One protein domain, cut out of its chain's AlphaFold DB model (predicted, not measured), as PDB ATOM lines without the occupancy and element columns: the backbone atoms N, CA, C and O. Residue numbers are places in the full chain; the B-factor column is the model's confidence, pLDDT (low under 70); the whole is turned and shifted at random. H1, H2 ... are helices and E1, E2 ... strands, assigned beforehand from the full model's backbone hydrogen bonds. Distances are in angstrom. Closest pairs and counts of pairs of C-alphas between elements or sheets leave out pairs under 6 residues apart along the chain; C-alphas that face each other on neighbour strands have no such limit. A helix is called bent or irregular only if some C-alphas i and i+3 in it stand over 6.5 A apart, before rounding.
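Overview. This is residues 7 to 62 and 153 to 265 of the 266 residues of an uncharacterized protein of Bradyrhizobium sp. Leo170 (UniProt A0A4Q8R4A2). A small four-stranded sheet has helices on both of its faces, H1, H3 and H5 on one face and H2 on the other, and a looser helical end of H7 and H8 lies off the sheet beyond H6, which only grazes it. H4 lies off the sheet too, next to H5. The printed part has 169 residues with eight named helices and four named strands, along the chain H1 E1 H2 E2 E3 H3 H4 H5 E4 H6 H7 H8. The sheet runs E1 E3 E2 E4 and is mixed: E2 and E4 are parallel, the other neighbours antiparallel; the class is mixed, helices and strands. The whole is compact, with a radius of gyration of the C-alphas of 15.1 A and spans of 45 by 34 by 30 A.

Along the chain. H1 is residues 7 to 15, 12.2 A long, and its C-alpha 7 stands at (17.769, -28.560, 35.439). E1 is residues 22 to 25, H2 residues 37 to 46 and 15.3 A long, and E2 residues 50 to 54, 10.9 A. After the cut come E3, residues 164 to 167, 10.4 A, and H3, residues 168 to 174. H4 is residues 182 to 190, 12.2 A, and H5 residues 195 to 201. E4 is residues 205 to 209, 12.6 A, its C-alpha 205 at (8.115, -35.477, 55.414). H6, residues 218 to 223, is irregular, with C-alphas 219 and 222 7.5 A apart. H7 is residues 240 to 246, 10.0 A. H8, residues 250 to 265, 12.9 A from first to last C-alpha, is irregular too, with C-alphas 260 and 263 9.5 A apart and a kink of 92 degrees near residue 259; its C-alpha 265 is at (16.296, -54.704, 47.499).

Arrangement. In the sheet, E1 and E3 are antiparallel at 151 degrees, with N 23 and O 166 3.0 A apart. E3 and E2 are antiparallel at 156 degrees, with N 165 and O 53 at 2.8 A. E2 and E4 are parallel at 30 degrees, with N 51 and O 205 at 2.8 A. E1, H2 and E2 form a split strand-helix-strand unit, two strands that run the same way with a helix between them along the chain and E3 between them in the sheet; its crossover is left-handed. H2 is on the sheet at a height of 7.8 A, along the strands, and the C-alphas of Leu 41 and Ala 53, its closest to E2, are 5.9 A apart. On the opposite face, H5 has a height of 8.9 A and H3 one of 8.0 A. H1 and H3 only just touch, with 3 pairs of C-alphas within 8 A, the closest those of Ala 15 and Arg 168 at 6.3 A, at a steep tilt of 50 degrees, opposite ways. H4 and H5 touch only at the corner, Phe 188 and Leu 195 having the closest C-alphas, at 5.8 A. H8 only just touches H6, with its residues 261 to 265 alone; the closest C-alphas are those of Ala 222 and Trp 261, 6.0 A. H7 is close to H8 but not clearly touching, the closest C-alphas being those of Phe 245 and Gln 253, 6.4 A. H2 is apart from H8. Every O i to N i+4 pair is within hydrogen-bond range in H1, H3, H4, H5 and H7; H2 has 3 of 6, H8 9 of 12, and H6 0 of 2, with 2 of 3 O i to N i+3 pairs.

Size, cuts and confidence. The two C-alphas farthest apart, those of Pro 19 and Ala 251, are 46.8 A apart. Residues 63 to 152 are not printed, and C-alphas 62 and 153 stand 8.1 A apart across the cut. The links E1 to H2 and H6 to H7 are long. The mean pLDDT of the printed part is 94.5, and residue 265 alone is under 70.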
ATOM      1  N   ASP A   7      19.222 -28.777  35.444       85.50
ATOM      2  CA  ASP A   7      17.769 -28.560  35.439       85.50
ATOM      3  C   ASP A   7      17.303 -27.688  36.620       85.50
ATOM      4  O   ASP A   7      16.366 -26.902  36.487       85.50
ATOM      5  N   ILE A   8      18.003 -27.742  37.760       89.31
ATOM      6  CA  ILE A   8      17.640 -27.000  38.976       89.31
ATOM      7  C   ILE A   8      17.663 -25.480  38.743       89.31
ATOM      8  O   ILE A   8      16.788 -24.769  39.237       89.31
ATOM      9  N   ASN A   9      18.594 -24.965  37.931       90.38
ATOM     10  CA  ASN A   9      18.624 -23.540  37.583       90.38
ATOM     11  C   ASN A   9      17.403 -23.139  36.739       90.38
ATOM     12  O   ASN A   9      16.832 -22.061  36.935       90.38
ATOM     13  N   ALA A  10      16.969 -24.013  35.826       91.75
ATOM     14  CA  ALA A  10      15.758 -23.799  35.041       91.75
ATOM     15  C   ALA A  10      14.505 -23.848  35.932       91.75
ATOM     16  O   ALA A  10      13.644 -22.969  35.830       91.75
ATOM     17  N   TYR A  11      14.443 -24.803  36.864       94.56
ATOM     18  CA  TYR A  11      13.383 -24.907  37.867       94.56
ATOM     19  C   TYR A  11      13.304 -23.648  38.735       94.56
ATOM     20  O   TYR A  11      12.228 -23.072  38.879       94.56
ATOM     21  N   ALA A  12      14.440 -23.162  39.243       94.00
ATOM     22  CA  ALA A  12      14.532 -21.931  40.024       94.00
ATOM     23  C   ALA A  12      14.019 -20.716  39.241       94.00
ATOM     24  O   ALA A  12      13.214 -19.930  39.747       94.00
ATOM     25  N   LYS A  13      14.447 -20.569  37.981       94.50
ATOM     26  CA  LYS A  13      13.991 -19.483  37.106       94.50
ATOM     27  C   LYS A  13      12.480 -19.538  36.871       94.50
ATOM     28  O   LYS A  13      11.836 -18.490  36.902       94.50
ATOM     29  N   ALA A  14      11.915 -20.723  36.647       95.94
ATOM     30  CA  ALA A  14      10.476 -20.899  36.466       95.94
ATOM     31  C   ALA A  14       9.698 -20.613  37.764       95.94
ATOM     32  O   ALA A  14       8.744 -19.839  37.755       95.94
ATOM     33  N   ALA A  15      10.142 -21.154  38.899       97.00
ATOM     34  CA  ALA A  15       9.490 -20.994  40.199       97.00
ATOM     35  C   ALA A  15       9.374 -19.528  40.650       97.00
ATOM     36  O   ALA A  15       8.376 -19.147  41.260       97.00
ATOM     37  N   ARG A  16      10.353 -18.680  40.308       96.62
ATOM     38  CA  ARG A  16      10.294 -17.233  40.591       96.62
ATOM     39  C   ARG A  16       9.196 -16.501  39.811       96.62
ATOM     40  O   ARG A  16       8.766 -15.442  40.246       96.62
ATOM     41  N   GLN A  17       8.754 -17.048  38.679       97.62
ATOM     42  CA  GLN A  17       7.755 -16.432  37.797       97.62
ATOM     43  C   GLN A  17       6.349 -17.016  37.983       97.62
ATOM     44  O   GLN A  17       5.361 -16.372  37.641       97.62
ATOM     45  N   LEU A  18       6.241 -18.241  38.502       97.25
ATOM     46  CA  LEU A  18       4.957 -18.912  38.685       97.25
ATOM     47  C   LEU A  18       4.223 -18.382  39.934       97.25
ATOM     48  O   LEU A  18       4.840 -18.283  40.993       97.25
ATOM     49  N   PRO A  19       2.904 -18.118  39.860       97.00
ATOM     50  CA  PRO A  19       2.108 -17.683  41.014       97.00
ATOM     51  C   PRO A  19       1.565 -18.850  41.861       97.00
ATOM     52  O   PRO A  19       0.993 -18.635  42.925       97.00
ATOM     53  N   HIS A  20       1.704 -20.089  41.385       98.12
ATOM     54  CA  HIS A  20       1.073 -21.268  41.979       98.12
ATOM     55  C   HIS A  20       1.692 -21.641  43.331       98.12
ATOM     56  O   HIS A  20       2.906 -21.545  43.518       98.12
ATOM     57  N   LYS A  21       0.859 -22.119  44.267       96.69
ATOM     58  CA  LYS A  21       1.329 -22.615  45.570       96.69
ATOM     59  C   LYS A  21       2.207 -23.855  45.412       96.69
ATOM     60  O   LYS A  21       3.304 -23.886  45.953       96.69
ATOM     61  N   HIS A  22       1.746 -24.852  44.661       97.81
ATOM     62  CA  HIS A  22       2.506 -26.068  44.374       97.81
ATOM     63  C   HIS A  22       3.054 -26.024  42.951       97.81
ATOM     64  O   HIS A  22       2.374 -25.577  42.025       97.81
ATOM     65  N   VAL A  23       4.278 -26.512  42.778       98.19
ATOM     66  CA  VAL A  23       4.937 -26.674  41.478       98.19
ATOM     67  C   VAL A  23       5.412 -28.111  41.339       98.19
ATOM     68  O   VAL A  23       5.801 -28.728  42.329       98.19
ATOM     69  N   VAL A  24       5.367 -28.646  40.117       98.19
ATOM     70  CA  VAL A  24       5.936 -29.958  39.791       98.19
ATOM     71  C   VAL A  24       7.036 -29.767  38.769       98.19
ATOM     72  O   VAL A  24       6.814 -29.143  37.731       98.19
ATOM     73  N   PHE A  25       8.210 -30.311  39.059       97.50
ATOM     74  CA  PHE A  25       9.368 -30.199  38.188       97.50
ATOM     75  C   PHE A  25       9.613 -31.492  37.421       97.50
ATOM     76  O   PHE A  25       9.613 -32.578  37.998       97.50
ATOM     77  N   PHE A  26       9.854 -31.351  36.122       96.69
ATOM     78  CA  PHE A  26      10.189 -32.431  35.203       96.69
ATOM     79  C   PHE A  26      11.403 -32.037  34.377       96.69
ATOM     80  O   PHE A  26      11.476 -30.911  33.882       96.69
ATOM     81  N   ASN A  27      12.308 -32.987  34.171       93.12
ATOM     82  CA  ASN A  27      13.379 -32.851  33.198       93.12
ATOM     83  C   ASN A  27      12.931 -33.372  31.824       93.12
ATOM     84  O   ASN A  27      11.882 -34.007  31.669       93.12
ATOM     85  N   THR A  28      13.773 -33.152  30.820       92.06
ATOM     86  CA  THR A  28      13.501 -33.486  29.411       92.06
ATOM     87  C   THR A  28      13.487 -34.985  29.098       92.06
ATOM     88  O   THR A  28      13.116 -35.373  27.993       92.06
ATOM     89  N   PHE A  29      13.863 -35.849  30.045       93.38
ATOM     90  CA  PHE A  29      13.833 -37.302  29.865       93.38
ATOM     91  C   PHE A  29      12.516 -37.948  30.302       93.38
ATOM     92  O   PHE A  29      12.370 -39.167  30.134       93.38
ATOM     93  N   SER A  30      11.607 -37.156  30.868       96.12
ATOM     94  CA  SER A  30      10.397 -37.624  31.532       96.12
ATOM     95  C   SER A  30       9.315 -38.100  30.568       96.12
ATOM     96  O   SER A  30       9.013 -37.448  29.574       96.12
ATOM     97  N   GLU A  31       8.683 -39.210  30.923       98.00
ATOM     98  CA  GLU A  31       7.510 -39.776  30.266       98.00
ATOM     99  C   GLU A  31       6.503 -40.180  31.348       98.00
ATOM    100  O   GLU A  31       6.818 -40.970  32.238       98.00
ATOM    101  N   ILE A  32       5.301 -39.605  31.311       98.12
ATOM    102  CA  ILE A  32       4.237 -39.940  32.265       98.12
ATOM    103  C   ILE A  32       3.809 -41.389  32.016       98.12
ATOM    104  O   ILE A  32       3.403 -41.728  30.909       98.12
ATOM    105  N   ALA A  33       3.887 -42.229  33.047       97.44
ATOM    106  CA  ALA A  33       3.628 -43.666  32.943       97.44
ATOM    107  C   ALA A  33       2.294 -44.094  33.577       97.44
ATOM    108  O   ALA A  33       1.934 -45.268  33.521       97.44
ATOM    109  N   SER A  34       1.562 -43.161  34.192       97.75
ATOM    110  CA  SER A  34       0.337 -43.458  34.929       97.75
ATOM    111  C   SER A  34      -0.700 -42.342  34.800       97.75
ATOM    112  O   SER A  34      -0.378 -41.155  34.902       97.75
ATOM    113  N   ASP A  35      -1.967 -42.721  34.633       97.88
ATOM    114  CA  ASP A  35      -3.088 -41.782  34.613       97.88
ATOM    115  C   ASP A  35      -3.227 -41.040  35.940       97.88
ATOM    116  O   ASP A  35      -2.838 -41.530  37.003       97.88
ATOM    117  N   ASN A  36      -3.847 -39.858  35.902       98.12
ATOM    118  CA  ASN A  36      -4.079 -39.035  37.091       98.12
ATOM    119  C   ASN A  36      -2.792 -38.708  37.881       98.12
ATOM    120  O   ASN A  36      -2.872 -38.412  39.073       98.12
ATOM    121  N   TRP A  37      -1.616 -38.736  37.242       98.06
ATOM    122  CA  TRP A  37      -0.320 -38.550  37.906       98.06
ATOM    123  C   TRP A  37      -0.256 -37.285  38.773       98.06
ATOM    124  O   TRP A  37       0.210 -37.331  39.909       98.06
ATOM    125  N   LEU A  38      -0.792 -36.165  38.274       98.38
ATOM    126  CA  LEU A  38      -0.775 -34.895  38.995       98.38
ATOM    127  C   LEU A  38      -1.661 -34.954  40.241       98.38
ATOM    128  O   LEU A  38      -1.275 -34.457  41.295       98.38
ATOM    129  N   ARG A  39      -2.827 -35.606  40.134       98.50
ATOM    130  CA  ARG A  39      -3.741 -35.838  41.261       98.50
ATOM    131  C   ARG A  39      -3.074 -36.704  42.329       98.50
ATOM    132  O   ARG A  39      -3.200 -36.378  43.501       98.50
ATOM    133  N   LYS A  40      -2.357 -37.758  41.924       98.56
ATOM    134  CA  LYS A  40      -1.629 -38.669  42.825       98.56
ATOM    135  C   LYS A  40      -0.498 -37.952  43.570       98.56
ATOM    136  O   LYS A  40      -0.394 -38.083  44.784       98.56
ATOM    137  N   LEU A  41       0.305 -37.131  42.883       98.44
ATOM    138  CA  LEU A  41       1.308 -36.292  43.559       98.44
ATOM    139  C   LEU A  41       0.650 -35.300  44.523       98.44
ATOM    140  O   LEU A  41       1.084 -35.163  45.663       98.44
ATOM    141  N   HIS A  42      -0.421 -34.636  44.084       98.44
ATOM    142  CA  HIS A  42      -1.104 -33.636  44.898       98.44
ATOM    143  C   HIS A  42      -1.786 -34.236  46.135       98.44
ATOM    144  O   HIS A  42      -1.839 -33.576  47.168       98.44
ATOM    145  N   SER A  43      -2.286 -35.477  46.076       98.00
ATOM    146  CA  SER A  43      -2.942 -36.107  47.229       98.00
ATOM    147  C   SER A  43      -2.010 -36.311  48.422       98.00
ATOM    148  O   SER A  43      -2.499 -36.353  49.547       98.00
ATOM    149  N   ALA A  44      -0.690 -36.368  48.216       97.94
ATOM    150  CA  ALA A  44       0.264 -36.403  49.323       97.94
ATOM    151  C   ALA A  44       0.225 -35.132  50.188       97.94
ATOM    152  O   ALA A  44       0.427 -35.216  51.393       97.94
ATOM    153  N   PHE A  45      -0.133 -33.982  49.612       97.94
ATOM    154  CA  PHE A  45      -0.265 -32.709  50.333       97.94
ATOM    155  C   PHE A  45      -1.600 -32.563  51.083       97.94
ATOM    156  O   PHE A  45      -1.869 -31.507  51.656       97.94
ATOM    157  N   ALA A  46      -2.447 -33.600  51.099       97.19
ATOM    158  CA  ALA A  46      -3.550 -33.673  52.058       97.19
ATOM    159  C   ALA A  46      -3.030 -33.831  53.501       97.19
ATOM    160  O   ALA A  46      -3.692 -33.386  54.436       97.19
ATOM    161  N   ASP A  47      -1.841 -34.425  53.676       97.38
ATOM    162  CA  ASP A  47      -1.074 -34.368  54.922       97.38
ATOM    163  C   ASP A  47      -0.233 -33.072  54.923       97.38
ATOM    164  O   ASP A  47       0.700 -32.951  54.122       97.38
ATOM    165  N   PRO A  48      -0.521 -32.092  55.805       95.69
ATOM    166  CA  PRO A  48       0.201 -30.820  55.841       95.69
ATOM    167  C   PRO A  48       1.659 -30.965  56.299       95.69
ATOM    168  O   PRO A  48       2.416 -30.002  56.216       95.69
ATOM    169  N   THR A  49       2.065 -32.141  56.788       97.06
ATOM    170  CA  THR A  49       3.455 -32.417  57.167       97.06
ATOM    171  C   THR A  49       4.319 -32.838  55.980       97.06
ATOM    172  O   THR A  49       5.537 -32.911  56.125       97.06
ATOM    173  N   VAL A  50       3.747 -33.090  54.796       98.19
ATOM    174  CA  VAL A  50       4.519 -33.436  53.593       98.19
ATOM    175  C   VAL A  50       5.099 -32.179  52.943       98.19
ATOM    176  O   VAL A  50       4.373 -31.314  52.464       98.19
ATOM    177  N   GLY A  51       6.430 -32.103  52.884       97.31
ATOM    178  CA  GLY A  51       7.152 -31.036  52.189       97.31
ATOM    179  C   GLY A  51       7.390 -31.334  50.709       97.31
ATOM    180  O   GLY A  51       7.345 -30.425  49.883       97.31
ATOM    181  N   ILE A  52       7.634 -32.603  50.363       98.19
ATOM    182  CA  ILE A  52       7.920 -33.046  48.990       98.19
ATOM    183  C   ILE A  52       7.227 -34.376  48.708       98.19
ATOM    184  O   ILE A  52       7.348 -35.319  49.491       98.19
ATOM    185  N   ALA A  53       6.606 -34.475  47.533       98.62
ATOM    186  CA  ALA A  53       6.131 -35.729  46.958       98.62
ATOM    187  C   ALA A  53       6.815 -35.967  45.608       98.62
ATOM    188  O   ALA A  53       6.640 -35.170  44.690       98.62
ATOM    189  N   GLY A  54       7.593 -37.040  45.462       98.38
ATOM    190  CA  GLY A  54       8.246 -37.376  44.193       98.38
ATOM    191  C   GLY A  54       7.815 -38.714  43.611       98.38
ATOM    192  O   GLY A  54       7.376 -39.610  44.324       98.38
ATOM    193  N   ALA A  55       7.958 -38.865  42.297       98.25
ATOM    194  CA  ALA A  55       7.680 -40.120  41.599       98.25
ATOM    195  C   ALA A  55       8.713 -41.216  41.912       98.25
ATOM    196  O   ALA A  55       8.438 -42.401  41.744       98.25
ATOM    197  N   THR A  56       9.923 -40.821  42.323       98.06
ATOM    198  CA  THR A  56      11.033 -41.729  42.626       98.06
ATOM    199  C   THR A  56      11.928 -41.160  43.727       98.06
ATOM    200  O   THR A  56      12.124 -39.947  43.811       98.06
ATOM    201  N   GLY A  57      12.507 -42.045  44.535       97.19
ATOM    202  CA  GLY A  57      13.524 -41.734  45.539       97.19
ATOM    203  C   GLY A  57      14.639 -42.776  45.514       97.19
ATOM    204  O   GLY A  57      14.562 -43.760  44.773       97.19
ATOM    205  N   SER A  58      15.695 -42.553  46.287       96.94
ATOM    206  CA  SER A  58      16.832 -43.469  46.380       96.94
ATOM    207  C   SER A  58      17.534 -43.343  47.728       96.94
ATOM    208  O   SER A  58      17.536 -42.260  48.304       96.94
ATOM    209  N   TYR A  59      18.164 -44.419  48.210       97.06
ATOM    210  CA  TYR A  59      19.130 -44.359  49.317       97.06
ATOM    211  C   TYR A  59      20.583 -44.325  48.824       97.06
ATOM    212  O   TYR A  59      21.512 -44.422  49.629       97.06
ATOM    213  N   GLU A  60      20.801 -44.235  47.509       94.31
ATOM    214  CA  GLU A  60      22.128 -44.322  46.912       94.31
ATOM    215  C   GLU A  60      23.041 -43.209  47.439       94.31
ATOM    216  O   GLU A  60      22.686 -42.034  47.476       94.31
ATOM    217  N   SER A  61      24.266 -43.577  47.801       94.31
ATOM    218  CA  SER A  61      25.319 -42.614  48.105       94.31
ATOM    219  C   SER A  61      26.372 -42.676  47.001       94.31
ATOM    220  O   SER A  61      27.047 -43.704  46.881       94.31
ATOM    221  N   PRO A  62      26.570 -41.600  46.215       89.94
ATOM    222  CA  PRO A  62      27.682 -41.502  45.272       89.94
ATOM    223  C   PRO A  62      29.043 -41.894  45.871       89.94
ATOM    224  O   PRO A  62      29.834 -42.570  45.205       89.94
ATOM    225  N   ALA A 153      27.571 -41.031  53.557       94.50
ATOM    226  CA  ALA A 153      27.648 -42.462  53.274       94.50
ATOM    227  C   ALA A 153      26.247 -43.092  53.156       94.50
ATOM    228  O   ALA A 153      25.260 -42.552  53.643       94.50
ATOM    229  N   PHE A 154      26.162 -44.250  52.502       94.38
ATOM    230  CA  PHE A 154      24.939 -45.047  52.435       94.38
ATOM    231  C   PHE A 154      24.495 -45.514  53.842       94.38
ATOM    232  O   PHE A 154      25.357 -45.953  54.608       94.38
ATOM    233  N   PRO A 155      23.182 -45.534  54.154       95.38
ATOM    234  CA  PRO A 155      22.076 -45.070  53.313       95.38
ATOM    235  C   PRO A 155      21.992 -43.541  53.286       95.38
ATOM    236  O   PRO A 155      22.099 -42.883  54.316       95.38
ATOM    237  N   ASN A 156      21.762 -42.984  52.100       96.62
ATOM    238  CA  ASN A 156      21.611 -41.548  51.889       96.62
ATOM    239  C   ASN A 156      20.262 -41.262  51.210       96.62
ATOM    240  O   ASN A 156      20.218 -41.109  49.988       96.62
ATOM    241  N   PRO A 157      19.145 -41.281  51.958       96.12
ATOM    242  CA  PRO A 157      17.819 -41.106  51.386       96.12
ATOM    243  C   PRO A 157      17.646 -39.710  50.784       96.12
ATOM    244  O   PRO A 157      17.803 -38.697  51.464       96.12
ATOM    245  N   HIS A 158      17.283 -39.665  49.505       97.12
ATOM    246  CA  HIS A 158      16.988 -38.435  48.783       97.12
ATOM    247  C   HIS A 158      15.918 -38.647  47.709       97.12
ATOM    248  O   HIS A 158      15.831 -39.702  47.070       97.12
ATOM    249  N   ILE A 159      15.096 -37.619  47.493       96.62
ATOM    250  CA  ILE A 159      14.251 -37.544  46.305       96.62
ATOM    251  C   ILE A 159      15.126 -37.262  45.081       96.62
ATOM    252  O   ILE A 159      16.077 -36.484  45.153       96.62
ATOM    253  N   ARG A 160      14.810 -37.881  43.945       94.75
ATOM    254  CA  ARG A 160      15.507 -37.578  42.688       94.75
ATOM    255  C   ARG A 160      15.042 -36.219  42.161       94.75
ATOM    256  O   ARG A 160      13.859 -35.895  42.264       94.75
ATOM    257  N   SER A 161      15.932 -35.451  41.527       92.12
ATOM    258  CA  SER A 161      15.639 -34.114  40.966       92.12
ATOM    259  C   SER A 161      14.806 -34.157  39.670       92.12
ATOM    260  O   SER A 161      15.028 -33.387  38.733       92.12
ATOM    261  N   ASN A 162      13.846 -35.080  39.592       95.81
ATOM    262  CA  ASN A 162      12.922 -35.247  38.483       95.81
ATOM    263  C   ASN A 162      11.562 -35.755  38.980       95.81
ATOM    264  O   ASN A 162      11.506 -36.641  39.831       95.81
ATOM    265  N   ALA A 163      10.481 -35.235  38.398       97.31
ATOM    266  CA  ALA A 163       9.102 -35.613  38.695       97.31
ATOM    267  C   ALA A 163       8.750 -35.515  40.190       97.31
ATOM    268  O   ALA A 163       8.230 -36.462  40.783       97.31
ATOM    269  N   PHE A 164       9.032 -34.361  40.799       98.19
ATOM    270  CA  PHE A 164       8.670 -34.078  42.188       98.19
ATOM    271  C   PHE A 164       7.836 -32.803  42.313       98.19
ATOM    272  O   PHE A 164       8.064 -31.818  41.609       98.19
ATOM    273  N   MET A 165       6.851 -32.855  43.206       98.69
ATOM    274  CA  MET A 165       6.000 -31.751  43.621       98.69
ATOM    275  C   MET A 165       6.481 -31.199  44.962       98.69
ATOM    276  O   MET A 165       6.838 -31.957  45.865       98.69
ATOM    277  N   ILE A 166       6.462 -29.876  45.087       98.56
ATOM    278  CA  ILE A 166       6.875 -29.136  46.281       98.56
ATOM    279  C   ILE A 166       6.091 -27.821  46.365       98.56
ATOM    280  O   ILE A 166       5.662 -27.272  45.341       98.56
ATOM    281  N   GLU A 167       5.904 -27.286  47.573       97.81
ATOM    282  CA  GLU A 167       5.439 -25.908  47.720       97.81
ATOM    283  C   GLU A 167       6.487 -24.938  47.155       97.81
ATOM    284  O   GLU A 167       7.668 -24.977  47.502       97.81
ATOM    285  N   ARG A 168       6.051 -24.041  46.272       97.94
ATOM    286  CA  ARG A 168       6.908 -23.120  45.526       97.94
ATOM    287  C   ARG A 168       7.793 -22.279  46.440       97.94
ATOM    288  O   ARG A 168       8.970 -22.115  46.135       97.94
ATOM    289  N   GLN A 169       7.251 -21.755  47.541       96.88
ATOM    290  CA  GLN A 169       8.031 -20.931  48.464       96.88
ATOM    291  C   GLN A 169       9.080 -21.769  49.200       96.88
ATOM    292  O   GLN A 169      10.244 -21.388  49.233       96.88
ATOM    293  N   ILE A 170       8.706 -22.966  49.665       95.81
ATOM    294  CA  ILE A 170       9.638 -23.917  50.285       95.81
ATOM    295  C   ILE A 170      10.789 -24.262  49.332       95.81
ATOM    296  O   ILE A 170      11.941 -24.285  49.758       95.81
ATOM    297  N   PHE A 171      10.494 -24.484  48.046       97.00
ATOM    298  CA  PHE A 171      11.520 -24.709  47.028       97.00
ATOM    299  C   PHE A 171      12.460 -23.510  46.889       97.00
ATOM    300  O   PHE A 171      13.672 -23.688  46.953       97.00
ATOM    301  N   LEU A 172      11.915 -22.299  46.731       96.19
ATOM    302  CA  LEU A 172      12.710 -21.077  46.587       96.19
ATOM    303  C   LEU A 172      13.607 -20.823  47.807       96.19
ATOM    304  O   LEU A 172      14.768 -20.464  47.628       96.19
ATOM    305  N   ASP A 173      13.104 -21.077  49.014       95.12
ATOM    306  CA  ASP A 173      13.850 -20.920  50.269       95.12
ATOM    307  C   ASP A 173      14.924 -22.004  50.467       95.12
ATOM    308  O   ASP A 173      15.815 -21.859  51.305       95.12
ATOM    309  N   ALA A 174      14.811 -23.133  49.763       93.81
ATOM    310  CA  ALA A 174      15.769 -24.233  49.826       93.81
ATOM    311  C   ALA A 174      16.889 -24.114  48.780       93.81
ATOM    312  O   ALA A 174      17.868 -24.858  48.867       93.81
ATOM    313  N   LEU A 175      16.761 -23.210  47.801       91.88
ATOM    314  CA  LEU A 175      17.760 -23.033  46.752       91.88
ATOM    315  C   LEU A 175      19.077 -22.474  47.317       91.88
ATOM    316  O   LEU A 175      19.058 -21.535  48.115       91.88
ATOM    317  N   PRO A 176      20.234 -22.988  46.864       87.00
ATOM    318  CA  PRO A 176      21.508 -22.322  47.089       87.00
ATOM    319  C   PRO A 176      21.590 -21.028  46.258       87.00
ATOM    320  O   PRO A 176      20.788 -20.800  45.349       87.00
ATOM    321  N   GLY A 177      22.586 -20.183  46.547       80.00
ATOM    322  CA  GLY A 177      22.809 -18.941  45.796       80.00
ATOM    323  C   GLY A 177      23.033 -19.174  44.295       80.00
ATOM    324  O   GLY A 177      22.453 -18.465  43.472       80.00
ATOM    325  N   SER A 178      23.814 -20.200  43.942       78.56
ATOM    326  CA  SER A 178      24.028 -20.666  42.569       78.56
ATOM    327  C   SER A 178      24.303 -22.175  42.521       78.56
ATOM    328  O   SER A 178      24.650 -22.792  43.528       78.56
ATOM    329  N   ILE A 179      24.097 -22.770  41.342       86.12
ATOM    330  CA  ILE A 179      24.485 -24.144  40.991       86.12
ATOM    331  C   ILE A 179      25.269 -24.028  39.688       86.12
ATOM    332  O   ILE A 179      24.686 -23.965  38.604       86.12
ATOM    333  N   ASP A 180      26.587 -23.935  39.800       85.06
ATOM    334  CA  ASP A 180      27.470 -23.591  38.682       85.06
ATOM    335  C   ASP A 180      28.191 -24.822  38.138       85.06
ATOM    336  O   ASP A 180      28.598 -24.882  36.974       85.06
ATOM    337  N   THR A 181      28.328 -25.844  38.976       86.06
ATOM    338  CA  THR A 181      29.004 -27.082  38.639       86.06
ATOM    339  C   THR A 181      28.078 -28.279  38.771       86.06
ATOM    340  O   THR A 181      27.122 -28.304  39.539       86.06
ATOM    341  N   LYS A 182      28.437 -29.356  38.070       80.25
ATOM    342  CA  LYS A 182      27.768 -30.646  38.242       80.25
ATOM    343  C   LYS A 182      27.865 -31.169  39.684       80.25
ATOM    344  O   LYS A 182      26.997 -31.918  40.118       80.25
ATOM    345  N   ASN A 183      28.931 -30.813  40.409       84.38
ATOM    346  CA  ASN A 183      29.081 -31.193  41.813       84.38
ATOM    347  C   ASN A 183      28.016 -30.512  42.674       84.38
ATOM    348  O   ASN A 183      27.416 -31.170  43.511       84.38
ATOM    349  N   ASP A 184      27.724 -29.243  42.401       87.62
ATOM    350  CA  ASP A 184      26.706 -28.473  43.119       87.62
ATOM    351  C   ASP A 184      25.325 -29.113  42.937       87.62
ATOM    352  O   ASP A 184      24.577 -29.254  43.900       87.62
ATOM    353  N   SER A 185      25.017 -29.602  41.731       88.06
ATOM    354  CA  SER A 185      23.794 -30.373  41.475       88.06
ATOM    355  C   SER A 185      23.746 -31.670  42.284       88.06
ATOM    356  O   SER A 185      22.707 -32.010  42.845       88.06
ATOM    357  N   TYR A 186      24.868 -32.396  42.372       87.12
ATOM    358  CA  TYR A 186      24.953 -33.614  43.185       87.12
ATOM    359  C   TYR A 186      24.799 -33.324  44.680       87.12
ATOM    360  O   TYR A 186      24.129 -34.091  45.372       87.12
ATOM    361  N   LEU A 187      25.373 -32.226  45.175       91.81
ATOM    362  CA  LEU A 187      25.214 -31.778  46.558       91.81
ATOM    363  C   LEU A 187      23.780 -31.328  46.845       91.81
ATOM    364  O   LEU A 187      23.239 -31.640  47.901       91.81
ATOM    365  N   PHE A 188      23.131 -30.652  45.899       93.06
ATOM    366  CA  PHE A 188      21.732 -30.264  46.040       93.06
ATOM    367  C   PHE A 188      20.796 -31.478  46.085       93.06
ATOM    368  O   PHE A 188      19.838 -31.478  46.854       93.06
ATOM    369  N   GLU A 189      21.072 -32.522  45.298       93.12
ATOM    370  CA  GLU A 189      20.271 -33.751  45.301       93.12
ATOM    371  C   GLU A 189      20.573 -34.646  46.513       93.12
ATOM    372  O   GLU A 189      19.651 -35.138  47.152       93.12
ATOM    373  N   SER A 190      21.851 -34.840  46.853       93.44
ATOM    374  CA  SER A 190      22.304 -35.921  47.746       93.44
ATOM    375  C   SER A 190      23.356 -35.506  48.783       93.44
ATOM    376  O   SER A 190      23.872 -36.352  49.506       93.44
ATOM    377  N   GLY A 191      23.711 -34.226  48.868       93.75
ATOM    378  CA  GLY A 191      24.629 -33.702  49.877       93.75
ATOM    379  C   GLY A 191      24.006 -33.567  51.278       93.75
ATOM    380  O   GLY A 191      22.804 -33.797  51.461       93.75
ATOM    381  N   PRO A 192      24.814 -33.157  52.273       93.12
ATOM    382  CA  PRO A 192      24.394 -33.021  53.670       93.12
ATOM    383  C   PRO A 192      23.321 -31.940  53.856       93.12
ATOM    384  O   PRO A 192      22.432 -32.104  54.684       93.12
ATOM    385  N   ASP A 193      23.346 -30.899  53.018       93.38
ATOM    386  CA  ASP A 193      22.331 -29.842  52.957       93.38
ATOM    387  C   ASP A 193      21.502 -29.922  51.663       93.38
ATOM    388  O   ASP A 193      21.135 -28.897  51.074       93.38
ATOM    389  N   SER A 194      21.244 -31.142  51.181       95.38
ATOM    390  CA  SER A 194      20.402 -31.393  50.007       95.38
ATOM    391  C   SER A 194      18.962 -30.923  50.211       95.38
ATOM    392  O   SER A 194      18.502 -30.707  51.335       95.38
ATOM    393  N   LEU A 195      18.206 -30.823  49.116       96.00
ATOM    394  CA  LEU A 195      16.784 -30.482  49.149       96.00
ATOM    395  C   LEU A 195      16.007 -31.382  50.122       96.00
ATOM    396  O   LEU A 195      15.187 -30.885  50.890       96.00
ATOM    397  N   THR A 196      16.299 -32.686  50.127       96.69
ATOM    398  CA  THR A 196      15.654 -33.643  51.040       96.69
ATOM    399  C   THR A 196      16.026 -33.349  52.491       96.69
ATOM    400  O   THR A 196      15.131 -33.195  53.318       96.69
ATOM    401  N   GLN A 197      17.316 -33.189  52.803       95.94
ATOM    402  CA  GLN A 197      17.764 -32.908  54.172       95.94
ATOM    403  C   GLN A 197      17.189 -31.595  54.713       95.94
ATOM    404  O   GLN A 197      16.743 -31.542  55.857       95.94
ATOM    405  N   ARG A 198      17.073 -30.561  53.872       96.06
ATOM    406  CA  ARG A 198      16.427 -29.290  54.243       96.06
ATOM    407  C   ARG A 198      14.952 -29.451  54.606       96.06
ATOM    408  O   ARG A 198      14.468 -28.708  55.454       96.06
ATOM    409  N   MET A 199      14.224 -30.388  53.991       96.44
ATOM    410  CA  MET A 199      12.841 -30.677  54.397       96.44
ATOM    411  C   MET A 199      12.807 -31.358  55.762       96.44
ATOM    412  O   MET A 199      12.054 -30.936  56.637       96.44
ATOM    413  N   LEU A 200      13.672 -32.354  55.967       95.69
ATOM    414  CA  LEU A 200      13.747 -33.098  57.224       95.69
ATOM    415  C   LEU A 200      14.137 -32.192  58.400       95.69
ATOM    416  O   LEU A 200      13.514 -32.258  59.455       95.69
ATOM    417  N   GLN A 201      15.094 -31.280  58.203       95.44
ATOM    418  CA  GLN A 201      15.488 -30.273  59.200       95.44
ATOM    419  C   GLN A 201      14.340 -29.319  59.576       95.44
ATOM    420  O   GLN A 201      14.310 -28.800  60.689       95.44
ATOM    421  N   ARG A 202      13.376 -29.100  58.670       95.00
ATOM    422  CA  ARG A 202      12.148 -28.324  58.924       95.00
ATOM    423  C   ARG A 202      11.032 -29.160  59.569       95.00
ATOM    424  O   ARG A 202       9.934 -28.647  59.752       95.00
ATOM    425  N   GLY A 203      11.284 -30.432  59.888       96.31
ATOM    426  CA  GLY A 203      10.279 -31.361  60.414       96.31
ATOM    427  C   GLY A 203       9.255 -31.826  59.374       96.31
ATOM    428  O   GLY A 203       8.207 -32.346  59.746       96.31
ATOM    429  N   LEU A 204       9.533 -31.628  58.079       97.44
ATOM    430  CA  LEU A 204       8.653 -32.030  56.985       97.44
ATOM    431  C   LEU A 204       9.004 -33.429  56.476       97.44
ATOM    432  O   LEU A 204      10.172 -33.812  56.393       97.44
ATOM    433  N   LYS A 205       7.984 -34.173  56.057       98.00
ATOM    434  CA  LYS A 205       8.115 -35.477  55.414       98.00
ATOM    435  C   LYS A 205       8.481 -35.331  53.938       98.00
ATOM    436  O   LYS A 205       8.027 -34.418  53.244       98.00
ATOM    437  N   VAL A 206       9.243 -36.300  53.445       98.31
ATOM    438  CA  VAL A 206       9.524 -36.498  52.019       98.31
ATOM    439  C   VAL A 206       8.995 -37.872  51.643       98.31
ATOM    440  O   VAL A 206       9.337 -38.865  52.288       98.31
ATOM    441  N   VAL A 207       8.137 -37.929  50.627       98.69
ATOM    442  CA  VAL A 207       7.427 -39.156  50.251       98.69
ATOM    443  C   VAL A 207       7.625 -39.502  48.780       98.69
ATOM    444  O   VAL A 207       7.811 -38.626  47.931       98.69
ATOM    445  N   VAL A 208       7.547 -40.797  48.483       98.69
ATOM    446  CA  VAL A 208       7.459 -41.320  47.118       98.69
ATOM    447  C   VAL A 208       6.009 -41.679  46.828       98.69
ATOM    448  O   VAL A 208       5.344 -42.280  47.667       98.69
ATOM    449  N   VAL A 209       5.514 -41.320  45.648       98.75
ATOM    450  CA  VAL A 209       4.154 -41.642  45.205       98.75
ATOM    451  C   VAL A 209       4.214 -42.608  44.029       98.75
ATOM    452  O   VAL A 209       4.819 -42.304  42.998       98.75
ATOM    453  N   GLY A 210       3.573 -43.764  44.195       98.44
ATOM    454  CA  GLY A 210       3.480 -44.801  43.174       98.44
ATOM    455  C   GLY A 210       2.432 -44.511  42.097       98.44
ATOM    456  O   GLY A 210       1.526 -43.689  42.263       98.44
ATOM    457  N   GLY A 211       2.540 -45.221  40.977       98.19
ATOM    458  CA  GLY A 211       1.531 -45.270  39.917       98.19
ATOM    459  C   GLY A 211       0.182 -45.827  40.385       98.19
ATOM    460  O   GLY A 211      -0.850 -45.471  39.819       98.19
ATOM    461  N   ASP A 212       0.163 -46.625  41.447       97.75
ATOM    462  CA  ASP A 212      -1.022 -47.084  42.180       97.75
ATOM    463  C   ASP A 212      -1.703 -45.979  43.012       97.75
ATOM    464  O   ASP A 212      -2.850 -46.134  43.428       97.75
ATOM    465  N   GLY A 213      -1.038 -44.836  43.210       97.69
ATOM    466  CA  GLY A 213      -1.502 -43.742  44.062       97.69
ATOM    467  C   GLY A 213      -1.174 -43.920  45.547       97.69
ATOM    468  O   GLY A 213      -1.564 -43.071  46.349       97.69
ATOM    469  N   CYS A 214      -0.452 -44.977  45.931       98.31
ATOM    470  CA  CYS A 214       0.040 -45.151  47.290       98.31
ATOM    471  C   CYS A 214       1.172 -44.162  47.595       98.31
ATOM    472  O   CYS A 214       2.016 -43.851  46.750       98.31
ATOM    473  N   ILE A 215       1.188 -43.679  48.839       98.56
ATOM    474  CA  ILE A 215       2.199 -42.762  49.366       98.56
ATOM    475  C   ILE A 215       3.126 -43.556  50.286       98.56
ATOM    476  O   ILE A 215       2.695 -44.132  51.289       98.56
ATOM    477  N   TYR A 216       4.406 -43.573  49.943       98.38
ATOM    478  CA  TYR A 216       5.456 -44.272  50.663       98.38
ATOM    479  C   TYR A 216       6.283 -43.257  51.446       98.38
ATOM    480  O   TYR A 216       6.980 -42.413  50.872       98.38
ATOM    481  N   GLU A 217       6.208 -43.352  52.772       97.69
ATOM    482  CA  GLU A 217       7.172 -42.692  53.650       97.69
ATOM    483  C   GLU A 217       8.570 -43.286  53.444       97.69
ATOM    484  O   GLU A 217       8.729 -44.344  52.827       97.69
ATOM    485  N   MET A 218       9.583 -42.552  53.900       95.69
ATOM    486  CA  MET A 218      10.981 -42.794  53.556       95.69
ATOM    487  C   MET A 218      11.420 -44.231  53.811       95.69
ATOM    488  O   MET A 218      12.015 -44.815  52.917       95.69
ATOM    489  N   ASP A 219      11.053 -44.814  54.952       95.06
ATOM    490  CA  ASP A 219      11.327 -46.195  55.391       95.06
ATOM    491  C   ASP A 219      10.675 -47.288  54.521       95.06
ATOM    492  O   ASP A 219      10.983 -48.474  54.638       95.06
ATOM    493  N   ARG A 220       9.743 -46.906  53.643       96.50
ATOM    494  CA  ARG A 220       9.014 -47.810  52.746       96.50
ATOM    495  C   ARG A 220       9.334 -47.583  51.273       96.50
ATOM    496  O   ARG A 220       8.751 -48.259  50.425       96.50
ATOM    497  N   TRP A 221      10.268 -46.692  50.938       97.31
ATOM    498  CA  TRP A 221      10.642 -46.429  49.544       97.31
ATOM    499  C   TRP A 221      11.148 -47.679  48.817       97.31
ATOM    500  O   TRP A 221      10.733 -47.917  47.680       97.31
ATOM    501  N   ALA A 222      11.938 -48.528  49.483       96.12
ATOM    502  CA  ALA A 222      12.433 -49.791  48.923       96.12
ATOM    503  C   ALA A 222      11.317 -50.810  48.606       96.12
ATOM    504  O   ALA A 222      11.530 -51.765  47.867       96.12
ATOM    505  N   LYS A 223      10.095 -50.588  49.110       95.62
ATOM    506  CA  LYS A 223       8.909 -51.430  48.867       95.62
ATOM    507  C   LYS A 223       7.930 -50.810  47.872       95.62
ATOM    508  O   LYS A 223       6.875 -51.378  47.614       95.62
ATOM    509  N   SER A 224       8.262 -49.646  47.315       96.88
ATOM    510  CA  SER A 224       7.349 -48.891  46.454       96.88
ATOM    511  C   SER A 224       7.160 -49.492  45.064       96.88
ATOM    512  O   SER A 224       6.224 -49.113  44.374       96.88
ATOM    513  N   GLY A 225       8.045 -50.388  44.610       96.62
ATOM    514  CA  GLY A 225       8.011 -50.904  43.235       96.62
ATOM    515  C   GLY A 225       8.316 -49.841  42.168       96.62
ATOM    516  O   GLY A 225       7.965 -50.036  41.003       96.62
ATOM    517  N   THR A 226       8.934 -48.718  42.564       97.50
ATOM    518  CA  THR A 226       9.269 -47.584  41.687       97.50
ATOM    519  C   THR A 226      10.684 -47.714  41.097       97.50
ATOM    520  O   THR A 226      10.916 -48.514  40.197       97.50
ATOM    521  N   PHE A 227      11.650 -46.924  41.569       97.69
ATOM    522  CA  PHE A 227      12.977 -46.776  40.979       97.69
ATOM    523  C   PHE A 227      13.884 -47.976  41.264       97.69
ATOM    524  O   PHE A 227      14.188 -48.271  42.419       97.69
ATOM    525  N   ARG A 228      14.372 -48.637  40.205       96.12
ATOM    526  CA  ARG A 228      15.314 -49.772  40.282       96.12
ATOM    527  C   ARG A 228      14.847 -50.914  41.202       96.12
ATOM    528  O   ARG A 228      15.660 -51.542  41.878       96.12
ATOM    529  N   LEU A 229      13.538 -51.175  41.233       94.88
ATOM    530  CA  LEU A 229      12.914 -52.251  42.009       94.88
ATOM    531  C   LEU A 229      12.147 -53.194  41.086       94.88
ATOM    532  O   LEU A 229      11.177 -52.781  40.453       94.88
ATOM    533  N   GLY A 230      12.552 -54.466  41.036       91.19
ATOM    534  CA  GLY A 230      11.886 -55.489  40.224       91.19
ATOM    535  C   GLY A 230      11.671 -55.037  38.774       91.19
ATOM    536  O   GLY A 230      12.606 -54.604  38.110       91.19
ATOM    537  N   SER A 231      10.425 -55.109  38.302       93.56
ATOM    538  CA  SER A 231       9.997 -54.646  36.971       93.56
ATOM    539  C   SER A 231       9.660 -53.151  36.888       93.56
ATOM    540  O   SER A 231       9.148 -52.703  35.867       93.56
ATOM    541  N   GLN A 232       9.870 -52.390  37.968       96.25
ATOM    542  CA  GLN A 232       9.473 -50.986  38.095       96.25
ATOM    543  C   GLN A 232       7.980 -50.753  37.764       96.25
ATOM    544  O   GLN A 232       7.599 -49.752  37.151       96.25
ATOM    545  N   HIS A 233       7.118 -51.711  38.135       97.19
ATOM    546  CA  HIS A 233       5.699 -51.725  37.761       97.19
ATOM    547  C   HIS A 233       4.898 -50.545  38.325       97.19
ATOM    548  O   HIS A 233       3.836 -50.235  37.793       97.19
ATOM    549  N   ASN A 234       5.391 -49.893  39.383       98.31
ATOM    550  CA  ASN A 234       4.681 -48.823  40.078       98.31
ATOM    551  C   ASN A 234       5.204 -47.417  39.731       98.31
ATOM    552  O   ASN A 234       5.000 -46.473  40.490       98.31
ATOM    553  N   LEU A 235       5.918 -47.242  38.615       98.31
ATOM    554  CA  LEU A 235       6.412 -45.922  38.211       98.31
ATOM    555  C   LEU A 235       5.263 -44.972  37.850       98.31
ATOM    556  O   LEU A 235       4.471 -45.238  36.948       98.31
ATOM    557  N   LEU A 236       5.239 -43.804  38.492       97.75
ATOM    558  CA  LEU A 236       4.383 -42.691  38.082       97.75
ATOM    559  C   LEU A 236       4.920 -42.009  36.811       97.75
ATOM    560  O   LEU A 236       4.162 -41.587  35.936       97.75
ATOM    561  N   VAL A 237       6.248 -41.902  36.723       98.06
ATOM    562  CA  VAL A 237       6.991 -41.244  35.645       98.06
ATOM    563  C   VAL A 237       8.228 -42.079  35.334       98.06
ATOM    564  O   VAL A 237       8.945 -42.500  36.240       98.06
ATOM    565  N   ARG A 238       8.480 -42.309  34.047       97.50
ATOM    566  CA  ARG A 238       9.703 -42.923  33.524       97.50
ATOM    567  C   ARG A 238      10.697 -41.842  33.126       97.50
ATOM    568  O   ARG A 238      10.312 -40.798  32.610       97.50
ATOM    569  N   ASP A 239      11.981 -42.113  33.305       95.12
ATOM    570  CA  ASP A 239      13.067 -41.258  32.837       95.12
ATOM    571  C   ASP A 239      14.176 -42.076  32.154       95.12
ATOM    572  O   ASP A 239      14.045 -43.270  31.869       95.12
ATOM    573  N   ASN A 240      15.287 -41.422  31.820       92.94
ATOM    574  CA  ASN A 240      16.422 -42.091  31.190       92.94
ATOM    575  C   ASN A 240      17.088 -43.138  32.097       92.94
ATOM    576  O   ASN A 240      17.625 -44.109  31.571       92.94
ATOM    577  N   GLN A 241      17.053 -42.973  33.420       93.06
ATOM    578  CA  GLN A 241      17.621 -43.919  34.379       93.06
ATOM    579  C   GLN A 241      16.700 -45.121  34.596       93.06
ATOM    580  O   GLN A 241      17.205 -46.241  34.673       93.06
ATOM    581  N   THR A 242      15.376 -44.928  34.644       96.12
ATOM    582  CA  THR A 242      14.430 -46.054  34.734       96.12
ATOM    583  C   THR A 242      14.497 -46.912  33.473       96.12
ATOM    584  O   THR A 242      14.632 -48.125  33.581       96.12
ATOM    585  N   ARG A 243      14.525 -46.297  32.280       94.75
ATOM    586  CA  ARG A 243      14.682 -47.031  31.010       94.75
ATOM    587  C   ARG A 243      16.031 -47.742  30.913       94.75
ATOM    588  O   ARG A 243      16.103 -48.873  30.450       94.75
ATOM    589  N   ALA A 244      17.107 -47.101  31.376       91.62
ATOM    590  CA  ALA A 244      18.421 -47.739  31.405       91.62
ATOM    591  C   ALA A 244      18.447 -48.970  32.321       91.62
ATOM    592  O   ALA A 244      19.172 -49.912  32.023       91.62
ATOM    593  N   PHE A 245      17.679 -48.968  33.414       94.06
ATOM    594  CA  PHE A 245      17.531 -50.123  34.297       94.06
ATOM    595  C   PHE A 245      16.685 -51.244  33.670       94.06
ATOM    596  O   PHE A 245      17.020 -52.415  33.834       94.06
ATOM    597  N   ASP A 246      15.641 -50.909  32.907       94.00
ATOM    598  CA  ASP A 246      14.846 -51.904  32.167       94.00
ATOM    599  C   ASP A 246      15.687 -52.637  31.103       94.00
ATOM    600  O   ASP A 246      15.507 -53.830  30.878       94.00
ATOM    601  N   ASP A 247      16.656 -51.943  30.498       91.69
ATOM    602  CA  ASP A 247      17.582 -52.501  29.502       91.69
ATOM    603  C   ASP A 247      18.686 -53.406  30.100       91.69
ATOM    604  O   ASP A 247      19.450 -54.028  29.348       91.69
ATOM    605  N   MET A 248      18.831 -53.445  31.429       91.00
ATOM    606  CA  MET A 248      19.851 -54.242  32.123       91.00
ATOM    607  C   MET A 248      19.454 -55.716  32.221       91.00
ATOM    608  O   MET A 248      18.287 -56.068  32.363       91.00
ATOM    609  N   ASN A 249      20.449 -56.608  32.232       91.31
ATOM    610  CA  ASN A 249      20.193 -58.009  32.569       91.31
ATOM    611  C   ASN A 249      19.962 -58.197  34.083       91.31
ATOM    612  O   ASN A 249      20.289 -57.334  34.892       91.31
ATOM    613  N   ALA A 250      19.473 -59.371  34.492       90.69
ATOM    614  CA  ALA A 250      19.122 -59.639  35.890       90.69
ATOM    615  C   ALA A 250      20.287 -59.463  36.891       90.69
ATOM    616  O   ALA A 250      20.062 -59.089  38.040       90.69
ATOM    617  N   ALA A 251      21.536 -59.737  36.495       88.00
ATOM    618  CA  ALA A 251      22.690 -59.534  37.374       88.00
ATOM    619  C   ALA A 251      23.033 -58.045  37.528       88.00
ATOM    620  O   ALA A 251      23.355 -57.594  38.626       88.00
ATOM    621  N   GLU A 252      22.926 -57.285  36.438       88.38
ATOM    622  CA  GLU A 252      23.091 -55.832  36.437       88.38
ATOM    623  C   GLU A 252      21.993 -55.155  37.265       88.38
ATOM    624  O   GLU A 252      22.315 -54.361  38.150       88.38
ATOM    625  N   GLN A 253      20.729 -55.548  37.073       92.00
ATOM    626  CA  GLN A 253      19.597 -55.052  37.857       92.00
ATOM    627  C   GLN A 253      19.783 -55.305  39.353       92.00
ATOM    628  O   GLN A 253      19.638 -54.377  40.143       92.00
ATOM    629  N   ARG A 254      20.191 -56.520  39.755       90.19
ATOM    630  CA  ARG A 254      20.497 -56.818  41.166       90.19
ATOM    631  C   ARG A 254      21.595 -55.912  41.716       90.19
ATOM    632  O   ARG A 254      21.428 -55.346  42.789       90.19
ATOM    633  N   ALA A 255      22.697 -55.734  40.984       88.06
ATOM    634  CA  ALA A 255      23.791 -54.878  41.437       88.06
ATOM    635  C   ALA A 255      23.338 -53.419  41.626       88.06
ATOM    636  O   ALA A 255      23.665 -52.802  42.638       88.06
ATOM    637  N   PHE A 256      22.570 -52.873  40.679       91.56
ATOM    638  CA  PHE A 256      22.045 -51.510  40.767       91.56
ATOM    639  C   PHE A 256      20.983 -51.356  41.861       91.56
ATOM    640  O   PHE A 256      21.042 -50.379  42.603       91.56
ATOM    641  N   ALA A 257      20.089 -52.329  42.035       93.25
ATOM    642  CA  ALA A 257      19.119 -52.335  43.126       93.25
ATOM    643  C   ALA A 257      19.819 -52.368  44.497       93.25
ATOM    644  O   ALA A 257      19.477 -51.579  45.371       93.25
ATOM    645  N   THR A 258      20.869 -53.181  44.665       90.62
ATOM    646  CA  THR A 258      21.669 -53.210  45.902       90.62
ATOM    647  C   THR A 258      22.442 -51.911  46.141       90.62
ATOM    648  O   THR A 258      22.586 -51.493  47.284       90.62
ATOM    649  N   MET A 259      22.946 -51.237  45.101       90.19
ATOM    650  CA  MET A 259      23.571 -49.915  45.272       90.19
ATOM    651  C   MET A 259      22.552 -48.838  45.673       90.19
ATOM    652  O   MET A 259      22.893 -47.920  46.413       90.19
ATOM    653  N   THR A 260      21.311 -48.958  45.200       94.38
ATOM    654  CA  THR A 260      20.238 -47.986  45.439       94.38
ATOM    655  C   THR A 260      19.510 -48.197  46.766       94.38
ATOM    656  O   THR A 260      19.187 -47.205  47.412       94.38
ATOM    657  N   TRP A 261      19.276 -49.442  47.182       94.75
ATOM    658  CA  TRP A 261      18.435 -49.791  48.339       94.75
ATOM    659  C   TRP A 261      19.147 -50.655  49.386       94.75
ATOM    660  O   TRP A 261      18.585 -50.951  50.434       94.75
ATOM    661  N   GLY A 262      20.391 -51.078  49.143       89.50
ATOM    662  CA  GLY A 262      21.095 -51.991  50.044       89.50
ATOM    663  C   GLY A 262      20.443 -53.375  50.077       89.50
ATOM    664  O   GLY A 262      19.958 -53.873  49.056       89.50
ATOM    665  N   ASP A 263      20.432 -54.005  51.252       82.31
ATOM    666  CA  ASP A 263      19.816 -55.325  51.444       82.31
ATOM    667  C   ASP A 263      18.279 -55.292  51.414       82.31
ATOM    668  O   ASP A 263      17.663 -56.344  51.272       82.31
ATOM    669  N   GLU A 264      17.661 -54.106  51.436       76.38
ATOM    670  CA  GLU A 264      16.207 -53.942  51.284       76.38
ATOM    671  C   GLU A 264      15.710 -54.177  49.849       76.38
ATOM    672  O   GLU A 264      14.510 -54.191  49.601       76.38
ATOM    673  N   SER A 265      16.625 -54.376  48.894       64.31
ATOM    674  CA  SER A 265      16.296 -54.704  47.499       64.31
ATOM    675  C   SER A 265      15.873 -56.163  47.257       64.31
ATOM    676  O   SER A 265      15.614 -56.514  46.103       64.31
TER     677      SER A 265